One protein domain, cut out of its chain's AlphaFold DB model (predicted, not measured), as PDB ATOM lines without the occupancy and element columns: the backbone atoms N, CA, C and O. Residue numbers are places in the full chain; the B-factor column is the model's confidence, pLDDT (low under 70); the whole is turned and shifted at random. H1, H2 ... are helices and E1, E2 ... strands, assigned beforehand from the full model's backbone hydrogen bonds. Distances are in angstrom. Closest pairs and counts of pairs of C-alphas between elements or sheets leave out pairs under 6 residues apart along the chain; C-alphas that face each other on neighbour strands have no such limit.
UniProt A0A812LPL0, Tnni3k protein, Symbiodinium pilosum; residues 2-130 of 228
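Overview. This is residues 2 to 130 of the 228 residues of the protein "Tnni3k protein" of Symbiodinium pilosum (UniProt A0A812LPL0). A strongly twisted sheet of four strands has the helices H2 and H4 over one face, with the short H3 next to both of them, while a final stretch swings past H5 and comes back to E1 with H6. H1 lies at one far end of the longest axis, away from the sheet, and residues 104 to 109, of which 109 belongs to H5, stick out after H4. The printed part has 129 residues, with six named helices and four named strands in the order H1 E1 E2 H2 E3 E4 H3 H4 H5 H6. The sheet runs E1 E2 E3 E4, antiparallel throughout, and the class is mixed, helices and strands. The whole is compact, with a radius of gyration of the C-alphas of 15.0 A and spans of 44 by 34 by 29 A.

Arrangement. In the sheet, E1, residues 11 to 17, and E2, residues 26 to 33, form an antiparallel hairpin at 151 degrees, with N 14 and O 30 at 2.8 A and N 30 and O 14 at 2.8 A, within hydrogen-bond range. E2 and E3, residues 65 to 72, are antiparallel at 152 degrees, with N 29 and O 68 at 2.9 A. E3 and E4, residues 78 to 81, form a second antiparallel hairpin at 135 degrees, with N 71 and O 79 at 2.8 A. E1 and E4 are the edge strands, and from edge to edge the strands' lines turn by 92 degrees. H2, residues 45 to 53, and H4, residues 93 to 103, are on one face of the sheet, an arrangement of two layers, helices over a sheet. H2 has a height over the sheet of 10.4 A and lies over E2 and, only just, over E3, on which 3 of its 9 C-alphas fall. On the local plane it runs slantwise to the strands, at 34 degrees to E2. The closest C-alphas of H2 and E1 are those of Val 51 and Val 16, 6.8 A apart. The closest C-alphas of H4 and E1 are those of Thr 98 and Gln 17, 5.4 A apart. H2 and H4 are close but not clearly touching, with C-alphas 53 and 95 closest at 7.0 A, at a steep tilt of 61 degrees, the same way. H3, residues 85 to 88, is close to but not clearly touching H2, with C-alphas 88 and 50 closest at 6.9 A. H6, residues 127 to 130, only grazes the sheet; its closest C-alpha pair with E1 is Met 130 and Pro 15, at 6.6 A. H5, residues 109 to 116, and H1, residues 2 to 6, are not on the sheet. In H1, H2, H4 and H5 every O i to N i+4 pair is within hydrogen-bond range; H3 and H6 are too short for such a pair.

Along the chain. E2 measures 23.5 A from first to last C-alpha, E3 22.0 A, E1 18.1 A and E4 9.7 A. H4 measures 15.6 A, H2 11.8 A, H5 10.6 A, H1 6.2 A, H6 5.4 A and H3 5.2 A. H1 begins with C-alpha 2 at (13.392, -14.646, 2.910), E2 begins with C-alpha 26 at (31.734, -47.205, 12.960), and H6 ends with C-alpha 130 at (33.227, -34.106, 3.835).

Size, cuts and confidence. The two C-alphas farthest apart, those of Asp 3 and Lys 21, are 44.6 A apart. The printed part has no cut. The links E2 to H2 and H2 to E3 are long, with 11 residues each. The mean pLDDT of the printed part is 77.5, and in this predicted model residues 2 to 9 and 105 to 130 are under 70.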
ATOM      1  N   LEU A   2      12.204 -14.177   2.174       59.78
ATOM      2  CA  LEU A   2      13.392 -14.646   2.910       59.78
ATOM      3  C   LEU A   2      13.077 -15.174   4.319       59.78
ATOM      4  O   LEU A   2      13.475 -16.286   4.636       59.78
ATOM      5  N   ASP A   3      12.286 -14.454   5.120       60.47
ATOM      6  CA  ASP A   3      11.976 -14.888   6.496       60.47
ATOM      7  C   ASP A   3      11.263 -16.244   6.560       60.47
ATOM      8  O   ASP A   3      11.505 -17.030   7.468       60.47
ATOM      9  N   LYS A   4      10.433 -16.560   5.553       61.16
ATOM     10  CA  LYS A   4       9.761 -17.865   5.446       61.16
ATOM     11  C   LYS A   4      10.728 -18.994   5.071       61.16
ATOM     12  O   LYS A   4      10.510 -20.137   5.455       61.16
ATOM     13  N   ILE A   5      11.782 -18.678   4.319       61.12
ATOM     14  CA  ILE A   5      12.834 -19.632   3.940       61.12
ATOM     15  C   ILE A   5      13.771 -19.873   5.131       61.12
ATOM     16  O   ILE A   5      14.155 -21.014   5.385       61.12
ATOM     17  N   LEU A   6      14.079 -18.826   5.901       63.84
ATOM     18  CA  LEU A   6      14.882 -18.908   7.122       63.84
ATOM     19  C   LEU A   6      14.134 -19.581   8.282       63.84
ATOM     20  O   LEU A   6      14.770 -20.233   9.106       63.84
ATOM     21  N   SER A   7      12.801 -19.481   8.334       63.22
ATOM     22  CA  SER A   7      11.981 -20.159   9.350       63.22
ATOM     23  C   SER A   7      11.795 -21.656   9.108       63.22
ATOM     24  O   SER A   7      11.386 -22.367  10.019       63.22
ATOM     25  N   ALA A   8      12.041 -22.143   7.888       67.50
ATOM     26  CA  ALA A   8      12.028 -23.576   7.620       67.50
ATOM     27  C   ALA A   8      13.291 -24.205   8.226       67.50
ATOM     28  O   ALA A   8      14.405 -23.834   7.855       67.50
ATOM     29  N   SER A   9      13.125 -25.133   9.163       63.59
ATOM     30  CA  SER A   9      14.215 -25.907   9.757       63.59
ATOM     31  C   SER A   9      14.535 -27.105   8.867       63.59
ATOM     32  O   SER A   9      13.681 -27.966   8.658       63.59
ATOM     33  N   SER A  10      15.762 -27.165   8.361       76.31
ATOM     34  CA  SER A  10      16.329 -28.335   7.692       76.31
ATOM     35  C   SER A  10      17.608 -28.739   8.420       76.31
ATOM     36  O   SER A  10      18.294 -27.906   9.015       76.31
ATOM     37  N   VAL A  11      17.875 -30.043   8.452       78.56
ATOM     38  CA  VAL A  11      19.042 -30.605   9.135       78.56
ATOM     39  C   VAL A  11      20.087 -30.935   8.084       78.56
ATOM     40  O   VAL A  11      19.822 -31.731   7.185       78.56
ATOM     41  N   GLU A  12      21.271 -30.354   8.222       82.00
ATOM     42  CA  GLU A  12      22.464 -30.792   7.510       82.00
ATOM     43  C   GLU A  12      23.156 -31.888   8.326       82.00
ATOM     44  O   GLU A  12      23.301 -31.777   9.549       82.00
ATOM     45  N   ILE A  13      23.579 -32.956   7.645       84.56
ATOM     46  CA  ILE A  13      24.455 -33.973   8.223       84.56
ATOM     47  C   ILE A  13      25.849 -33.793   7.651       84.56
ATOM     48  O   ILE A  13      26.061 -33.892   6.444       84.56
ATOM     49  N   PHE A  14      26.806 -33.636   8.552       85.06
ATOM     50  CA  PHE A  14      28.223 -33.692   8.266       85.06
ATOM     51  C   PHE A  14      28.796 -35.010   8.803       85.06
ATOM     52  O   PHE A  14      28.970 -35.152  10.017       85.06
ATOM     53  N   PRO A  15      29.091 -36.008   7.959       88.38
ATOM     54  CA  PRO A  15      29.715 -37.232   8.436       88.38
ATOM     55  C   PRO A  15      31.223 -37.021   8.642       88.38
ATOM     56  O   PRO A  15      31.971 -36.643   7.742       88.38
ATOM     57  N   VAL A  16      31.669 -37.254   9.870       91.06
ATOM     58  CA  VAL A  16      33.052 -37.063  10.325       91.06
ATOM     59  C   VAL A  16      33.883 -38.316  10.048       91.06
ATOM     60  O   VAL A  16      34.962 -38.223   9.473       91.06
ATOM     61  N   GLN A  17      33.365 -39.488  10.422       91.81
ATOM     62  CA  GLN A  17      33.989 -40.794  10.192       91.81
ATOM     63  C   GLN A  17      33.034 -41.678   9.397       91.81
ATOM     64  O   GLN A  17      31.850 -41.741   9.726       91.81
ATOM     65  N   LEU A  18      33.545 -42.385   8.389       87.00
ATOM     66  CA  LEU A  18      32.757 -43.352   7.628       87.00
ATOM     67  C   LEU A  18      32.873 -44.766   8.199       87.00
ATOM     68  O   LEU A  18      33.944 -45.116   8.712       87.00
ATOM     69  N   PRO A  19      31.831 -45.597   8.039       84.94
ATOM     70  CA  PRO A  19      31.858 -46.985   8.462       84.94
ATOM     71  C   PRO A  19      32.574 -47.840   7.405       84.94
ATOM     72  O   PRO A  19      31.982 -48.305   6.440       84.94
ATOM     73  N   THR A  20      33.882 -48.031   7.564       85.00
ATOM     74  CA  THR A  20      34.697 -48.899   6.702       85.00
ATOM     75  C   THR A  20      35.305 -50.027   7.526       85.00
ATOM     76  O   THR A  20      35.275 -50.000   8.759       85.00
ATOM     77  N   LYS A  21      35.902 -51.027   6.868       86.75
ATOM     78  CA  LYS A  21      36.581 -52.130   7.571       86.75
ATOM     79  C   LYS A  21      37.672 -51.617   8.516       86.75
ATOM     80  O   LYS A  21      37.829 -52.139   9.615       86.75
ATOM     81  N   GLU A  22      38.381 -50.564   8.121       86.94
ATOM     82  CA  GLU A  22      39.475 -49.952   8.882       86.94
ATOM     83  C   GLU A  22      38.984 -49.199  10.125       86.94
ATOM     84  O   GLU A  22      39.699 -49.136  11.123       86.94
ATOM     85  N   THR A  23      37.763 -48.655  10.096       88.50
ATOM     86  CA  THR A  23      37.128 -47.992  11.253       88.50
ATOM     87  C   THR A  23      36.264 -48.949  12.079       88.50
ATOM     88  O   THR A  23      35.536 -48.538  12.989       88.50
ATOM     89  N   GLY A  24      36.328 -50.247  11.766       90.50
ATOM     90  CA  GLY A  24      35.497 -51.272  12.387       90.50
ATOM     91  C   GLY A  24      34.008 -51.017  12.173       90.50
ATOM     92  O   GLY A  24      33.235 -51.251  13.096       90.50
ATOM     93  N   PHE A  25      33.635 -50.485  11.005       90.25
ATOM     94  CA  PHE A  25      32.260 -50.181  10.601       90.25
ATOM     95  C   PHE A  25      31.551 -49.138  11.474       90.25
ATOM     96  O   PHE A  25      30.328 -49.047  11.487       90.25
ATOM     97  N   HIS A  26      32.308 -48.307  12.195       92.12
ATOM     98  CA  HIS A  26      31.734 -47.205  12.960       92.12
ATOM     99  C   HIS A  26      31.697 -45.925  12.132       92.12
ATOM    100  O   HIS A  26      32.732 -45.477  11.633       92.12
ATOM    101  N   ALA A  27      30.537 -45.278  12.086       90.75
ATOM    102  CA  ALA A  27      30.388 -43.930  11.560       90.75
ATOM    103  C   ALA A  27      30.116 -42.930  12.688       90.75
ATOM    104  O   ALA A  27      29.450 -43.254  13.675       90.75
ATOM    105  N   VAL A  28      30.613 -41.705  12.527       94.56
ATOM    106  CA  VAL A  28      30.338 -40.570  13.419       94.56
ATOM    107  C   VAL A  28      29.889 -39.400  12.558       94.56
ATOM    108  O   VAL A  28      30.588 -39.058  11.608       94.56
ATOM    109  N   SER A  29      28.766 -38.772  12.899       94.19
ATOM    110  CA  SER A  29      28.202 -37.646  12.143       94.19
ATOM    111  C   SER A  29      27.757 -36.511  13.058       94.19
ATOM    112  O   SER A  29      27.234 -36.754  14.144       94.19
ATOM    113  N   VAL A  30      27.931 -35.277  12.589       93.69
ATOM    114  CA  VAL A  30      27.382 -34.054  13.180       93.69
ATOM    115  C   VAL A  30      26.080 -33.704  12.463       93.69
ATOM    116  O   VAL A  30      26.012 -33.745  11.239       93.69
ATOM    117  N   TYR A  31      25.062 -33.337  13.227       90.44
ATOM    118  CA  TYR A  31      23.762 -32.877  12.760       90.44
ATOM    119  C   TYR A  31      23.603 -31.427  13.199       90.44
ATOM    120  O   TYR A  31      23.745 -31.130  14.390       90.44
ATOM    121  N   LEU A  32      23.329 -30.536  12.256       89.06
ATOM    122  CA  LEU A  32      23.231 -29.099  12.495       89.06
ATOM    123  C   LEU A  32      22.142 -28.458  11.632       89.06
ATOM    124  O   LEU A  32      21.594 -29.083  10.727       89.06
ATOM    125  N   ASP A  33      21.826 -27.203  11.925       84.50
ATOM    126  CA  ASP A  33      20.942 -26.377  11.102       84.50
ATOM    127  C   ASP A  33      21.668 -25.949   9.817       84.50
ATOM    128  O   ASP A  33      22.691 -25.261   9.878       84.50
ATOM    129  N   ASP A  34      21.114 -26.308   8.659       78.50
ATOM    130  CA  ASP A  34      21.678 -25.999   7.333       78.50
ATOM    131  C   ASP A  34      21.737 -24.488   7.020       78.50
ATOM    132  O   ASP A  34      22.352 -24.052   6.046       78.50
ATOM    133  N   LYS A  35      21.098 -23.654   7.849       78.50
ATOM    134  CA  LYS A  35      21.040 -22.193   7.703       78.50
ATOM    135  C   LYS A  35      21.776 -21.462   8.815       78.50
ATOM    136  O   LYS A  35      21.569 -20.257   8.962       78.50
ATOM    137  N   GLY A  36      22.652 -22.120   9.576       79.88
ATOM    138  CA  GLY A  36      23.391 -21.481  10.674       79.88
ATOM    139  C   GLY A  36      24.133 -20.200  10.261       79.88
ATOM    140  O   GLY A  36      24.081 -19.199  10.977       79.88
ATOM    141  N   VAL A  37      24.740 -20.179   9.068       74.00
ATOM    142  CA  VAL A  37      25.392 -18.979   8.501       74.00
ATOM    143  C   VAL A  37      24.370 -17.897   8.142       74.00
ATOM    144  O   VAL A  37      24.513 -16.752   8.562       74.00
ATOM    145  N   ALA A  38      23.314 -18.251   7.403       73.88
ATOM    146  CA  ALA A  38      22.296 -17.301   6.948       73.88
ATOM    147  C   ALA A  38      21.500 -16.683   8.112       73.88
ATOM    148  O   ALA A  38      21.091 -15.527   8.050       73.88
ATOM    149  N   LYS A  39      21.333 -17.441   9.198       79.88
ATOM    150  CA  LYS A  39      20.747 -16.999  10.470       79.88
ATOM    151  C   LYS A  39      21.739 -16.237  11.356       79.88
ATOM    152  O   LYS A  39      21.345 -15.759  12.413       79.88
ATOM    153  N   SER A  40      23.005 -16.120  10.942       81.31
ATOM    154  CA  SER A  40      24.086 -15.489  11.714       81.31
ATOM    155  C   SER A  40      24.230 -16.064  13.129       81.31
ATOM    156  O   SER A  40      24.481 -15.328  14.082       81.31
ATOM    157  N   LEU A  41      24.062 -17.383  13.270       85.12
ATOM    158  CA  LEU A  41      24.228 -18.063  14.553       85.12
ATOM    159  C   LEU A  41      25.696 -18.053  14.992       85.12
ATOM    160  O   LEU A  41      26.619 -18.005  14.168       85.12
ATOM    161  N   GLU A  42      25.903 -18.112  16.304       91.19
ATOM    162  CA  GLU A  42      27.232 -18.191  16.908       91.19
ATOM    163  C   GLU A  42      27.945 -19.491  16.513       91.19
ATOM    164  O   GLU A  42      27.312 -20.519  16.263       91.19
ATOM    165  N   GLU A  43      29.271 -19.444  16.437       89.88
ATOM    166  CA  GLU A  43      30.070 -20.635  16.182       89.88
ATOM    167  C   GLU A  43      30.052 -21.596  17.379       89.88
ATOM    168  O   GLU A  43      30.310 -21.222  18.523       89.88
ATOM    169  N   ASN A  44      29.829 -22.877  17.102       94.69
ATOM    170  CA  ASN A  44      29.950 -23.944  18.076       94.69
ATOM    171  C   ASN A  44      31.403 -24.419  18.176       94.69
ATOM    172  O   ASN A  44      31.782 -25.458  17.631       94.69
ATOM    173  N   ILE A  45      32.213 -23.673  18.932       94.12
ATOM    174  CA  ILE A  45      33.654 -23.932  19.101       94.12
ATOM    175  C   ILE A  45      33.977 -25.366  19.551       94.12
ATOM    176  O   ILE A  45      35.048 -25.886  19.247       94.12
ATOM    177  N   ARG A  46      33.053 -26.026  20.265       94.25
ATOM    178  CA  ARG A  46      33.248 -27.389  20.781       94.25
ATOM    179  C   ARG A  46      33.231 -28.411  19.652       94.25
ATOM    180  O   ARG A  46      34.147 -29.222  19.552       94.25
ATOM    181  N   VAL A  47      32.206 -28.362  18.801       94.38
ATOM    182  CA  VAL A  47      32.093 -29.282  17.661       94.38
ATOM    183  C   VAL A  47      33.085 -28.907  16.564       94.38
ATOM    184  O   VAL A  47      33.743 -29.806  16.043       94.38
ATOM    185  N   SER A  48      33.286 -27.609  16.291       90.69
ATOM    186  CA  SER A  48      34.348 -27.133  15.389       90.69
ATOM    187  C   SER A  48      35.710 -27.696  15.797       90.69
ATOM    188  O   SER A  48      36.375 -28.340  14.990       90.69
ATOM    189  N   GLY A  49      36.105 -27.534  17.065       91.06
ATOM    190  CA  GLY A  49      37.392 -28.021  17.566       91.06
ATOM    191  C   GLY A  49      37.532 -29.543  17.496       91.06
ATOM    192  O   GLY A  49      38.576 -30.045  17.081       91.06
ATOM    193  N   LEU A  50      36.475 -30.288  17.835       94.56
ATOM    194  CA  LEU A  50      36.477 -31.753  17.758       94.56
ATOM    195  C   LEU A  50      36.643 -32.251  16.314       94.56
ATOM    196  O   LEU A  50      37.459 -33.131  16.045       94.56
ATOM    197  N   VAL A  51      35.904 -31.672  15.368       92.12
ATOM    198  CA  VAL A  51      35.961 -32.054  13.951       92.12
ATOM    199  C   VAL A  51      37.286 -31.626  13.314       92.12
ATOM    200  O   VAL A  51      37.897 -32.404  12.579       92.12
ATOM    201  N   GLN A  52      37.811 -30.451  13.662       87.75
ATOM    202  CA  GLN A  52      39.163 -30.040  13.271       87.75
ATOM    203  C   GLN A  52      40.217 -31.014  13.799       87.75
ATOM    204  O   GLN A  52      41.108 -31.426  13.051       87.75
ATOM    205  N   ALA A  53      40.072 -31.474  15.045       91.12
ATOM    206  CA  ALA A  53      40.934 -32.502  15.614       91.12
ATOM    207  C   ALA A  53      40.820 -33.845  14.879       91.12
ATOM    208  O   ALA A  53      41.775 -34.603  14.932       91.12
ATOM    209  N   CYS A  54      39.741 -34.122  14.139       90.88
ATOM    210  CA  CYS A  54      39.605 -35.289  13.251       90.88
ATOM    211  C   CYS A  54      40.277 -35.102  11.876       90.88
ATOM    212  O   CYS A  54      40.204 -35.984  11.020       90.88
ATOM    213  N   GLY A  55      40.938 -33.963  11.647       84.88
ATOM    214  CA  GLY A  55      41.670 -33.660  10.417       84.88
ATOM    215  C   GLY A  55      40.920 -32.773   9.424       84.88
ATOM    216  O   GLY A  55      41.318 -32.731   8.263       84.88
ATOM    217  N   TYR A  56      39.838 -32.090   9.830       81.56
ATOM    218  CA  TYR A  56      39.086 -31.108   9.023       81.56
ATOM    219  C   TYR A  56      39.557 -29.672   9.321       81.56
ATOM    220  O   TYR A  56      38.855 -28.951  10.030       81.56
ATOM    221  N   PRO A  57      40.741 -29.234   8.844       78.25
ATOM    222  CA  PRO A  57      41.230 -27.890   9.136       78.25
ATOM    223  C   PRO A  57      40.250 -26.842   8.601       78.25
ATOM    224  O   PRO A  57      39.738 -26.979   7.495       78.25
ATOM    225  N   GLY A  58      39.972 -25.810   9.399       77.88
ATOM    226  CA  GLY A  58      39.094 -24.704   9.006       77.88
ATOM    227  C   GLY A  58      37.594 -25.016   9.012       77.88
ATOM    228  O   GLY A  58      36.797 -24.087   8.898       77.88
ATOM    229  N   GLN A  59      37.183 -26.275   9.210       82.12
ATOM    230  CA  GLN A  59      35.763 -26.600   9.311       82.12
ATOM    231  C   GLN A  59      35.175 -25.975  10.578       82.12
ATOM    232  O   GLN A  59      35.663 -26.203  11.688       82.12
ATOM    233  N   THR A  60      34.106 -25.204  10.402       85.81
ATOM    234  CA  THR A  60      33.372 -24.558  11.492       85.81
ATOM    235  C   THR A  60      31.896 -24.921  11.414       85.81
ATOM    236  O   THR A  60      31.369 -25.212  10.339       85.81
ATOM    237  N   PHE A  61      31.232 -24.930  12.566       87.75
ATOM    238  CA  PHE A  61      29.801 -25.205  12.680       87.75
ATOM    239  C   PHE A  61      29.133 -24.074  13.455       87.75
ATOM    240  O   PHE A  61      29.719 -23.546  14.399       87.75
ATOM    241  N   ARG A  62      27.914 -23.681  13.069       87.06
ATOM    242  CA  ARG A  62      27.181 -22.571  13.698       87.06
ATOM    243  C   ARG A  62      25.852 -23.039  14.276       87.06
ATOM    244  O   ARG A  62      25.115 -23.763  13.616       87.06
ATOM    245  N   GLY A  63      25.539 -22.566  15.478       91.06
ATOM    246  CA  GLY A  63      24.342 -22.935  16.227       91.06
ATOM    247  C   GLY A  63      24.459 -24.270  16.964       91.06
ATOM    248  O   GLY A  63      25.550 -24.745  17.301       91.06
ATOM    249  N   ASP A  64      23.306 -24.872  17.240       92.81
ATOM    250  CA  ASP A  64      23.242 -26.158  17.924       92.81
ATOM    251  C   ASP A  64      23.737 -27.281  17.011       92.81
ATOM    252  O   ASP A  64      23.408 -27.352  15.827       92.81
ATOM    253  N   CYS A  65      24.560 -28.156  17.580       93.31
ATOM    254  CA  CYS A  65      25.159 -29.286  16.885       93.31
ATOM    255  C   CYS A  65      24.993 -30.536  17.743       93.31
ATOM    256  O   CYS A  65      25.285 -30.518  18.942       93.31
ATOM    257  N   PHE A  66      24.574 -31.629  17.117       94.00
ATOM    258  CA  PHE A  66      24.405 -32.930  17.756       94.00
ATOM    259  C   PHE A  66      25.339 -33.938  17.102       94.00
ATOM    260  O   PHE A  66      25.531 -33.893  15.893       94.00
ATOM    261  N   ILE A  67      25.921 -34.848  17.880       93.94
ATOM    262  CA  ILE A  67      26.815 -35.888  17.359       93.94
ATOM    263  C   ILE A  67      26.144 -37.240  17.542       93.94
ATOM    264  O   ILE A  67      25.661 -37.556  18.627       93.94
ATOM    265  N   GLY A  68      26.118 -38.034  16.476       92.56
ATOM    266  CA  GLY A  68      25.647 -39.411  16.499       92.56
ATOM    267  C   GLY A  68      26.753 -40.369  16.086       92.56
ATOM    268  O   GLY A  68      27.513 -40.077  15.163       92.56
ATOM    269  N   ARG A  69      26.805 -41.530  16.743       94.56
ATOM    270  CA  ARG A  69      27.644 -42.663  16.349       94.56
ATOM    271  C   ARG A  69      26.761 -43.841  15.966       94.56
ATOM    272  O   ARG A  69      25.775 -44.134  16.643       94.56
ATOM    273  N   VAL A  70      27.123 -44.522  14.892       92.88
ATOM    274  CA  VAL A  70      26.440 -45.734  14.430       92.88
ATOM    275  C   VAL A  70      27.463 -46.808  14.093       92.88
ATOM    276  O   VAL A  70      28.618 -46.502  13.801       92.88
ATOM    277  N   PHE A  71      27.035 -48.057  14.179       90.50
ATOM    278  CA  PHE A  71      27.684 -49.190  13.541       90.50
ATOM    279  C   PHE A  71      26.864 -49.544  12.300       90.50
ATOM    280  O   PHE A  71      25.637 -49.624  12.401       90.50
ATOM    281  N   ASP A  72      27.532 -49.705  11.165       87.56
ATOM    282  CA  ASP A  72      26.923 -50.021   9.874       87.56
ATOM    283  C   ASP A  72      27.901 -50.868   9.052       87.56
ATOM    284  O   ASP A  72      28.908 -50.358   8.557       87.56
ATOM    285  N   ASP A  73      27.647 -52.170   8.937       84.69
ATOM    286  CA  ASP A  73      28.510 -53.081   8.172       84.69
ATOM    287  C   ASP A  73      28.252 -53.072   6.655       84.69
ATOM    288  O   ASP A  73      28.844 -53.880   5.929       84.69
ATOM    289  N   THR A  74      27.381 -52.158   6.209       74.25
ATOM    290  CA  THR A  74      26.906 -51.951   4.835       74.25
ATOM    291  C   THR A  74      26.253 -53.171   4.185       74.25
ATOM    292  O   THR A  74      26.054 -53.190   2.968       74.25
ATOM    293  N   GLN A  75      25.908 -54.188   4.976       76.81
ATOM    294  CA  GLN A  75      25.277 -55.420   4.510       76.81
ATOM    295  C   GLN A  75      23.962 -55.663   5.243       76.81
ATOM    296  O   GLN A  75      22.902 -55.517   4.640       76.81
ATOM    297  N   ASP A  76      24.031 -55.993   6.533       78.06
ATOM    298  CA  ASP A  76      22.898 -56.530   7.293       78.06
ATOM    299  C   ASP A  76      22.755 -55.905   8.692       78.06
ATOM    300  O   ASP A  76      21.642 -55.856   9.229       78.06
ATOM    301  N   GLU A  77      23.840 -55.422   9.312       84.25
ATOM    302  CA  GLU A  77      23.817 -54.889  10.676       84.25
ATOM    303  C   GLU A  77      23.957 -53.364  10.696       84.25
ATOM    304  O   GLU A  77      25.020 -52.797  10.451       84.25
ATOM    305  N   TRP A  78      22.876 -52.708  11.122       89.44
ATOM    306  CA  TRP A  78      22.854 -51.284  11.430       89.44
ATOM    307  C   TRP A  78      22.340 -51.048  12.847       89.44
ATOM    308  O   TRP A  78      21.257 -51.513  13.221       89.44
ATOM    309  N   ARG A  79      23.079 -50.277  13.652       88.31
ATOM    310  CA  ARG A  79      22.608 -49.858  14.979       88.31
ATOM    311  C   ARG A  79      23.228 -48.558  15.459       88.31
ATOM    312  O   ARG A  79      24.387 -48.243  15.197       88.31
ATOM    313  N   ARG A  80      22.450 -47.820  16.250       92.06
ATOM    314  CA  ARG A  80      22.956 -46.663  16.994       92.06
ATOM    315  C   ARG A  80      23.883 -47.126  18.107       92.06
ATOM    316  O   ARG A  80      23.623 -48.129  18.769       92.06
ATOM    317  N   MET A  81      24.946 -46.364  18.299       93.12
ATOM    318  CA  MET A  81      25.954 -46.589  19.321       93.12
ATOM    319  C   MET A  81      25.929 -45.426  20.301       93.12
ATOM    320  O   MET A  81      25.668 -44.285  19.914       93.12
ATOM    321  N   ASP A  82      26.256 -45.705  21.557       95.00
ATOM    322  CA  ASP A  82      26.451 -44.645  22.534       95.00
ATOM    323  C   ASP A  82      27.651 -43.778  22.128       95.00
ATOM    324  O   ASP A  82      28.716 -44.280  21.757       95.00
ATOM    325  N   PHE A  83      27.465 -42.462  22.204       94.12
ATOM    326  CA  PHE A  83      28.529 -41.474  22.076       94.12
ATOM    327  C   PHE A  83      28.608 -40.710  23.394       94.12
ATOM    328  O   PHE A  83      27.700 -39.963  23.764       94.12
ATOM    329  N   THR A  84      29.665 -40.965  24.153       94.00
ATOM    330  CA  THR A  84      29.839 -40.473  25.518       94.00
ATOM    331  C   THR A  84      30.809 -39.299  25.555       94.00
ATOM    332  O   THR A  84      31.531 -39.025  24.601       94.00
ATOM    333  N   LEU A  85      30.914 -38.628  26.704       91.38
ATOM    334  CA  LEU A  85      31.909 -37.564  26.885       91.38
ATOM    335  C   LEU A  85      33.358 -38.041  26.693       91.38
ATOM    336  O   LEU A  85      34.215 -37.227  26.361       91.38
ATOM    337  N   LYS A  86      33.643 -39.337  26.877       93.31
ATOM    338  CA  LYS A  86      34.980 -39.891  26.610       93.31
ATOM    339  C   LYS A  86      35.321 -39.843  25.122       93.31
ATOM    340  O   LYS A  86      36.475 -39.612  24.778       93.31
ATOM    341  N   ASP A  87      34.320 -40.003  24.261       93.94
ATOM    342  CA  ASP A  87      34.474 -39.950  22.809       93.94
ATOM    343  C   ASP A  87      34.745 -38.519  22.304       93.94
ATOM    344  O   ASP A  87      35.221 -38.349  21.186       93.94
ATOM    345  N   CYS A  88      34.519 -37.489  23.130       92.56
ATOM    346  CA  CYS A  88      34.877 -36.097  22.826       92.56
ATOM    347  C   CYS A  88      36.352 -35.755  23.116       92.56
ATOM    348  O   CYS A  88      36.766 -34.622  22.874       92.56
ATOM    349  N   SER A  89      37.137 -36.680  23.681       92.00
ATOM    350  CA  SER A  89      38.568 -36.463  23.921       92.00
ATOM    351  C   SER A  89      39.336 -36.474  22.604       92.00
ATOM    352  O   SER A  89      39.140 -37.385  21.807       92.00
ATOM    353  N   THR A  90      40.272 -35.540  22.403       86.75
ATOM    354  CA  THR A  90      41.152 -35.496  21.216       86.75
ATOM    355  C   THR A  90      42.035 -36.737  21.055       86.75
ATOM    356  O   THR A  90      42.545 -36.997  19.964       86.75
ATOM    357  N   ASP A  91      42.189 -37.505  22.134       89.19
ATOM    358  CA  ASP A  91      42.973 -38.738  22.183       89.19
ATOM    359  C   ASP A  91      42.111 -39.994  21.975       89.19
ATOM    360  O   ASP A  91      42.614 -41.108  22.087       89.19
ATOM    361  N   ALA A  92      40.810 -39.844  21.698       93.69
ATOM    362  CA  ALA A  92      39.940 -40.978  21.416       93.69
ATOM    363  C   ALA A  92      40.378 -41.699  20.130       93.69
ATOM    364  O   ALA A  92      40.668 -41.063  19.114       93.69
ATOM    365  N   ASP A  93      40.369 -43.035  20.153       93.44
ATOM    366  CA  ASP A  93      40.878 -43.868  19.052       93.44
ATOM    367  C   ASP A  93      40.229 -43.529  17.702       93.44
ATOM    368  O   ASP A  93      40.911 -43.450  16.676       93.44
ATOM    369  N   TRP A  94      38.920 -43.257  17.709       94.31
ATOM    370  CA  TRP A  94      38.160 -42.932  16.501       94.31
ATOM    371  C   TRP A  94      38.650 -41.637  15.829       94.31
ATOM    372  O   TRP A  94      38.631 -41.526  14.606       94.31
ATOM    373  N   ILE A  95      39.185 -40.670  16.583       93.94
ATOM    374  CA  ILE A  95      39.731 -39.427  16.013       93.94
ATOM    375  C   ILE A  95      40.986 -39.726  15.191       93.94
ATOM    376  O   ILE A  95      41.144 -39.215  14.080       93.94
ATOM    377  N   GLN A  96      41.876 -40.578  15.704       91.75
ATOM    378  CA  GLN A  96      43.085 -40.980  14.980       91.75
ATOM    379  C   GLN A  96      42.741 -41.871  13.782       91.75
ATOM    380  O   GLN A  96      43.284 -41.673  12.694       91.75
ATOM    381  N   GLN A  97      41.785 -42.790  13.943       92.12
ATOM    382  CA  GLN A  97      41.254 -43.596  12.838       92.12
ATOM    383  C   GLN A  97      40.659 -42.716  11.737       92.12
ATOM    384  O   GLN A  97      40.945 -42.938  10.563       92.12
ATOM    385  N   THR A  98      39.909 -41.674  12.100       91.94
ATOM    386  CA  THR A  98      39.340 -40.719  11.143       91.94
ATOM    387  C   THR A  98      40.432 -39.984  10.370       91.94
ATOM    388  O   THR A  98      40.364 -39.910   9.143       91.94
ATOM    389  N   LYS A  99      41.487 -39.501  11.040       90.00
ATOM    390  CA  LYS A  99      42.633 -38.868  10.358       90.00
ATOM    391  C   LYS A  99      43.276 -39.800   9.335       90.00
ATOM    392  O   LYS A  99      43.558 -39.377   8.218       90.00
ATOM    393  N   LEU A 100      43.496 -41.060   9.712       88.94
ATOM    394  CA  LEU A 100      44.084 -42.067   8.829       88.94
ATOM    395  C   LEU A 100      43.156 -42.399   7.657       88.94
ATOM    396  O   LEU A 100      43.610 -42.428   6.514       88.94
ATOM    397  N   GLN A 101      41.859 -42.588   7.919       86.31
ATOM    398  CA  GLN A 101      40.848 -42.812   6.884       86.31
ATOM    399  C   GLN A 101      40.870 -41.671   5.864       86.31
ATOM    400  O   GLN A 101      40.812 -41.914   4.663       86.31
ATOM    401  N   ARG A 102      41.012 -40.429   6.324       84.00
ATOM    402  CA  ARG A 102      41.071 -39.258   5.449       84.00
ATOM    403  C   ARG A 102      42.365 -39.122   4.667       84.00
ATOM    404  O   ARG A 102      42.299 -38.778   3.494       84.00
ATOM    405  N   ALA A 103      43.509 -39.394   5.288       81.06
ATOM    406  CA  ALA A 103      44.800 -39.360   4.607       81.06
ATOM    407  C   ALA A 103      44.887 -40.407   3.482       81.06
ATOM    408  O   ALA A 103      45.553 -40.182   2.477       81.06
ATOM    409  N   ASN A 104      44.188 -41.534   3.648       76.38
ATOM    410  CA  ASN A 104      44.209 -42.654   2.713       76.38
ATOM    411  C   ASN A 104      43.078 -42.633   1.672       76.38
ATOM    412  O   ASN A 104      43.027 -43.540   0.838       76.38
ATOM    413  N   ARG A 105      42.175 -41.641   1.692       65.12
ATOM    414  CA  ARG A 105      41.068 -41.578   0.724       65.12
ATOM    415  C   ARG A 105      41.601 -41.382  -0.696       65.12
ATOM    416  O   ARG A 105      42.201 -40.355  -1.003       65.12
ATOM    417  N   LYS A 106      41.312 -42.344  -1.576       54.75
ATOM    418  CA  LYS A 106      41.427 -42.202  -3.035       54.75
ATOM    419  C   LYS A 106      40.076 -41.752  -3.597       54.75
ATOM    420  O   LYS A 106      39.044 -42.190  -3.095       54.75
ATOM    421  N   SER A 107      40.064 -40.933  -4.653       46.53
ATOM    422  CA  SER A 107      38.821 -40.381  -5.236       46.53
ATOM    423  C   SER A 107      37.770 -41.451  -5.597       46.53
ATOM    424  O   SER A 107      36.571 -41.235  -5.441       46.53
ATOM    425  N   GLY A 108      38.205 -42.664  -5.968       43.06
ATOM    426  CA  GLY A 108      37.323 -43.779  -6.339       43.06
ATOM    427  C   GLY A 108      36.502 -44.416  -5.204       43.06
ATOM    428  O   GLY A 108      35.454 -45.000  -5.483       43.06
ATOM    429  N   ASP A 109      36.908 -44.281  -3.935       49.47
ATOM    430  CA  ASP A 109      36.176 -44.869  -2.796       49.47
ATOM    431  C   ASP A 109      34.834 -44.155  -2.530       49.47
ATOM    432  O   ASP A 109      33.933 -44.715  -1.904       49.47
ATOM    433  N   LEU A 110      34.667 -42.933  -3.051       48.91
ATOM    434  CA  LEU A 110      33.478 -42.095  -2.863       48.91
ATOM    435  C   LEU A 110      32.270 -42.564  -3.687       48.91
ATOM    436  O   LEU A 110      31.138 -42.470  -3.218       48.91
ATOM    437  N   LYS A 111      32.504 -43.096  -4.894       44.31
ATOM    438  CA  LYS A 111      31.441 -43.632  -5.758       44.31
ATOM    439  C   LYS A 111      30.841 -44.906  -5.157       44.31
ATOM    440  O   LYS A 111      29.632 -45.025  -5.044       44.31
ATOM    441  N   SER A 112      31.710 -45.780  -4.645       47.53
ATOM    442  CA  SER A 112      31.324 -46.989  -3.908       47.53
ATOM    443  C   SER A 112      30.531 -46.668  -2.634       47.53
ATOM    444  O   SER A 112      29.584 -47.370  -2.290       47.53
ATOM    445  N   LEU A 113      30.871 -45.573  -1.943       48.91
ATOM    446  CA  LEU A 113      30.131 -45.120  -0.768       48.91
ATOM    447  C   LEU A 113      28.755 -44.541  -1.130       48.91
ATOM    448  O   LEU A 113      27.779 -44.859  -0.465       48.91
ATOM    449  N   ALA A 114      28.649 -43.733  -2.186       46.06
ATOM    450  CA  ALA A 114      27.358 -43.224  -2.659       46.06
ATOM    451  C   ALA A 114      26.425 -44.355  -3.135       46.06
ATOM    452  O   ALA A 114      25.215 -44.269  -2.949       46.06
ATOM    453  N   ASP A 115      27.001 -45.423  -3.694       43.78
ATOM    454  CA  ASP A 115      26.265 -46.613  -4.124       43.78
ATOM    455  C   ASP A 115      25.888 -47.548  -2.951       43.78
ATOM    456  O   ASP A 115      24.895 -48.268  -3.043       43.78
ATOM    457  N   SER A 116      26.652 -47.552  -1.846       45.59
ATOM    458  CA  SER A 116      26.416 -48.424  -0.674       45.59
ATOM    459  C   SER A 116      25.640 -47.762   0.466       45.59
ATOM    460  O   SER A 116      24.962 -48.450   1.227       45.59
ATOM    461  N   VAL A 117      25.671 -46.433   0.572       46.91
ATOM    462  CA  VAL A 117      24.830 -45.660   1.491       46.91
ATOM    463  C   VAL A 117      23.499 -45.416   0.784       46.91
ATOM    464  O   VAL A 117      23.302 -44.398   0.127       46.91
ATOM    465  N   GLY A 118      22.616 -46.416   0.860       40.53
ATOM    466  CA  GLY A 118      21.326 -46.461   0.171       40.53
ATOM    467  C   GLY A 118      20.589 -45.117   0.133       40.53
ATOM    468  O   GLY A 118      20.379 -44.462   1.154       40.53
ATOM    469  N   VAL A 119      20.165 -44.751  -1.079       38.31
ATOM    470  CA  VAL A 119      19.527 -43.489  -1.506       38.31
ATOM    471  C   VAL A 119      18.207 -43.158  -0.768       38.31
ATOM    472  O   VAL A 119      17.623 -42.100  -0.983       38.31
ATOM    473  N   ASP A 120      17.753 -44.005   0.158       37.34
ATOM    474  CA  ASP A 120      16.480 -43.861   0.877       37.34
ATOM    475  C   ASP A 120      16.576 -43.161   2.246       37.34
ATOM    476  O   ASP A 120      15.576 -43.068   2.961       37.34
ATOM    477  N   ASN A 121      17.739 -42.624   2.638       37.75
ATOM    478  CA  ASN A 121      17.825 -41.791   3.840       37.75
ATOM    479  C   ASN A 121      17.628 -40.303   3.472       37.75
ATOM    480  O   ASN A 121      18.482 -39.729   2.797       37.75
ATOM    481  N   PRO A 122      16.546 -39.630   3.914       31.11
ATOM    482  CA  PRO A 122      16.205 -38.262   3.496       31.11
ATOM    483  C   PRO A 122      17.148 -37.178   4.037       31.11
ATOM    484  O   PRO A 122      16.920 -35.988   3.820       31.11
ATOM    485  N   ALA A 123      18.198 -37.561   4.755       38.44
ATOM    486  CA  ALA A 123      19.211 -36.631   5.185       38.44
ATOM    487  C   ALA A 123      20.259 -36.477   4.083       38.44
ATOM    488  O   ALA A 123      21.135 -37.321   3.911       38.44
ATOM    489  N   GLN A 124      20.123 -35.395   3.319       37.94
ATOM    490  CA  GLN A 124      21.073 -34.983   2.297       37.94
ATOM    491  C   GLN A 124      22.483 -34.915   2.904       37.94
ATOM    492  O   GLN A 124      22.823 -33.986   3.634       37.94
ATOM    493  N   ILE A 125      23.297 -35.933   2.621       43.16
ATOM    494  CA  ILE A 125      24.731 -35.919   2.891       43.16
ATOM    495  C   ILE A 125      25.317 -34.895   1.928       43.16
ATOM    496  O   ILE A 125      25.390 -35.130   0.721       43.16
ATOM    497  N   ASN A 126      25.705 -33.736   2.452       41.31
ATOM    498  CA  ASN A 126      26.370 -32.727   1.650       41.31
ATOM    499  C   ASN A 126      27.834 -33.160   1.465       41.31
ATOM    500  O   ASN A 126      28.704 -32.906   2.299       41.31
ATOM    501  N   LEU A 127      28.079 -33.910   0.387       38.69
ATOM    502  CA  LEU A 127      29.360 -34.543   0.053       38.69
ATOM    503  C   LEU A 127      30.527 -33.538   0.010       38.69
ATOM    504  O   LEU A 127      31.661 -33.887   0.335       38.69
ATOM    505  N   GLN A 128      30.227 -32.277  -0.322       38.69
ATOM    506  CA  GLN A 128      31.179 -31.167  -0.363       38.69
ATOM    507  C   GLN A 128      31.819 -30.859   0.992       38.69
ATOM    508  O   GLN A 128      33.013 -30.595   1.036       38.69
ATOM    509  N   THR A 129      31.080 -30.942   2.096       41.97
ATOM    510  CA  THR A 129      31.605 -30.602   3.428       41.97
ATOM    511  C   THR A 129      32.559 -31.703   3.946       41.97
ATOM    512  O   THR A 129      33.475 -31.461   4.727       41.97
ATOM    513  N   MET A 130      32.417 -32.937   3.447       40.66
ATOM    514  CA  MET A 130      33.227 -34.106   3.835       40.66
ATOM    515  C   MET A 130      34.599 -34.179   3.168       40.66
ATOM    516  O   MET A 130      35.490 -34.907   3.625       40.66
TER     517      MET A 130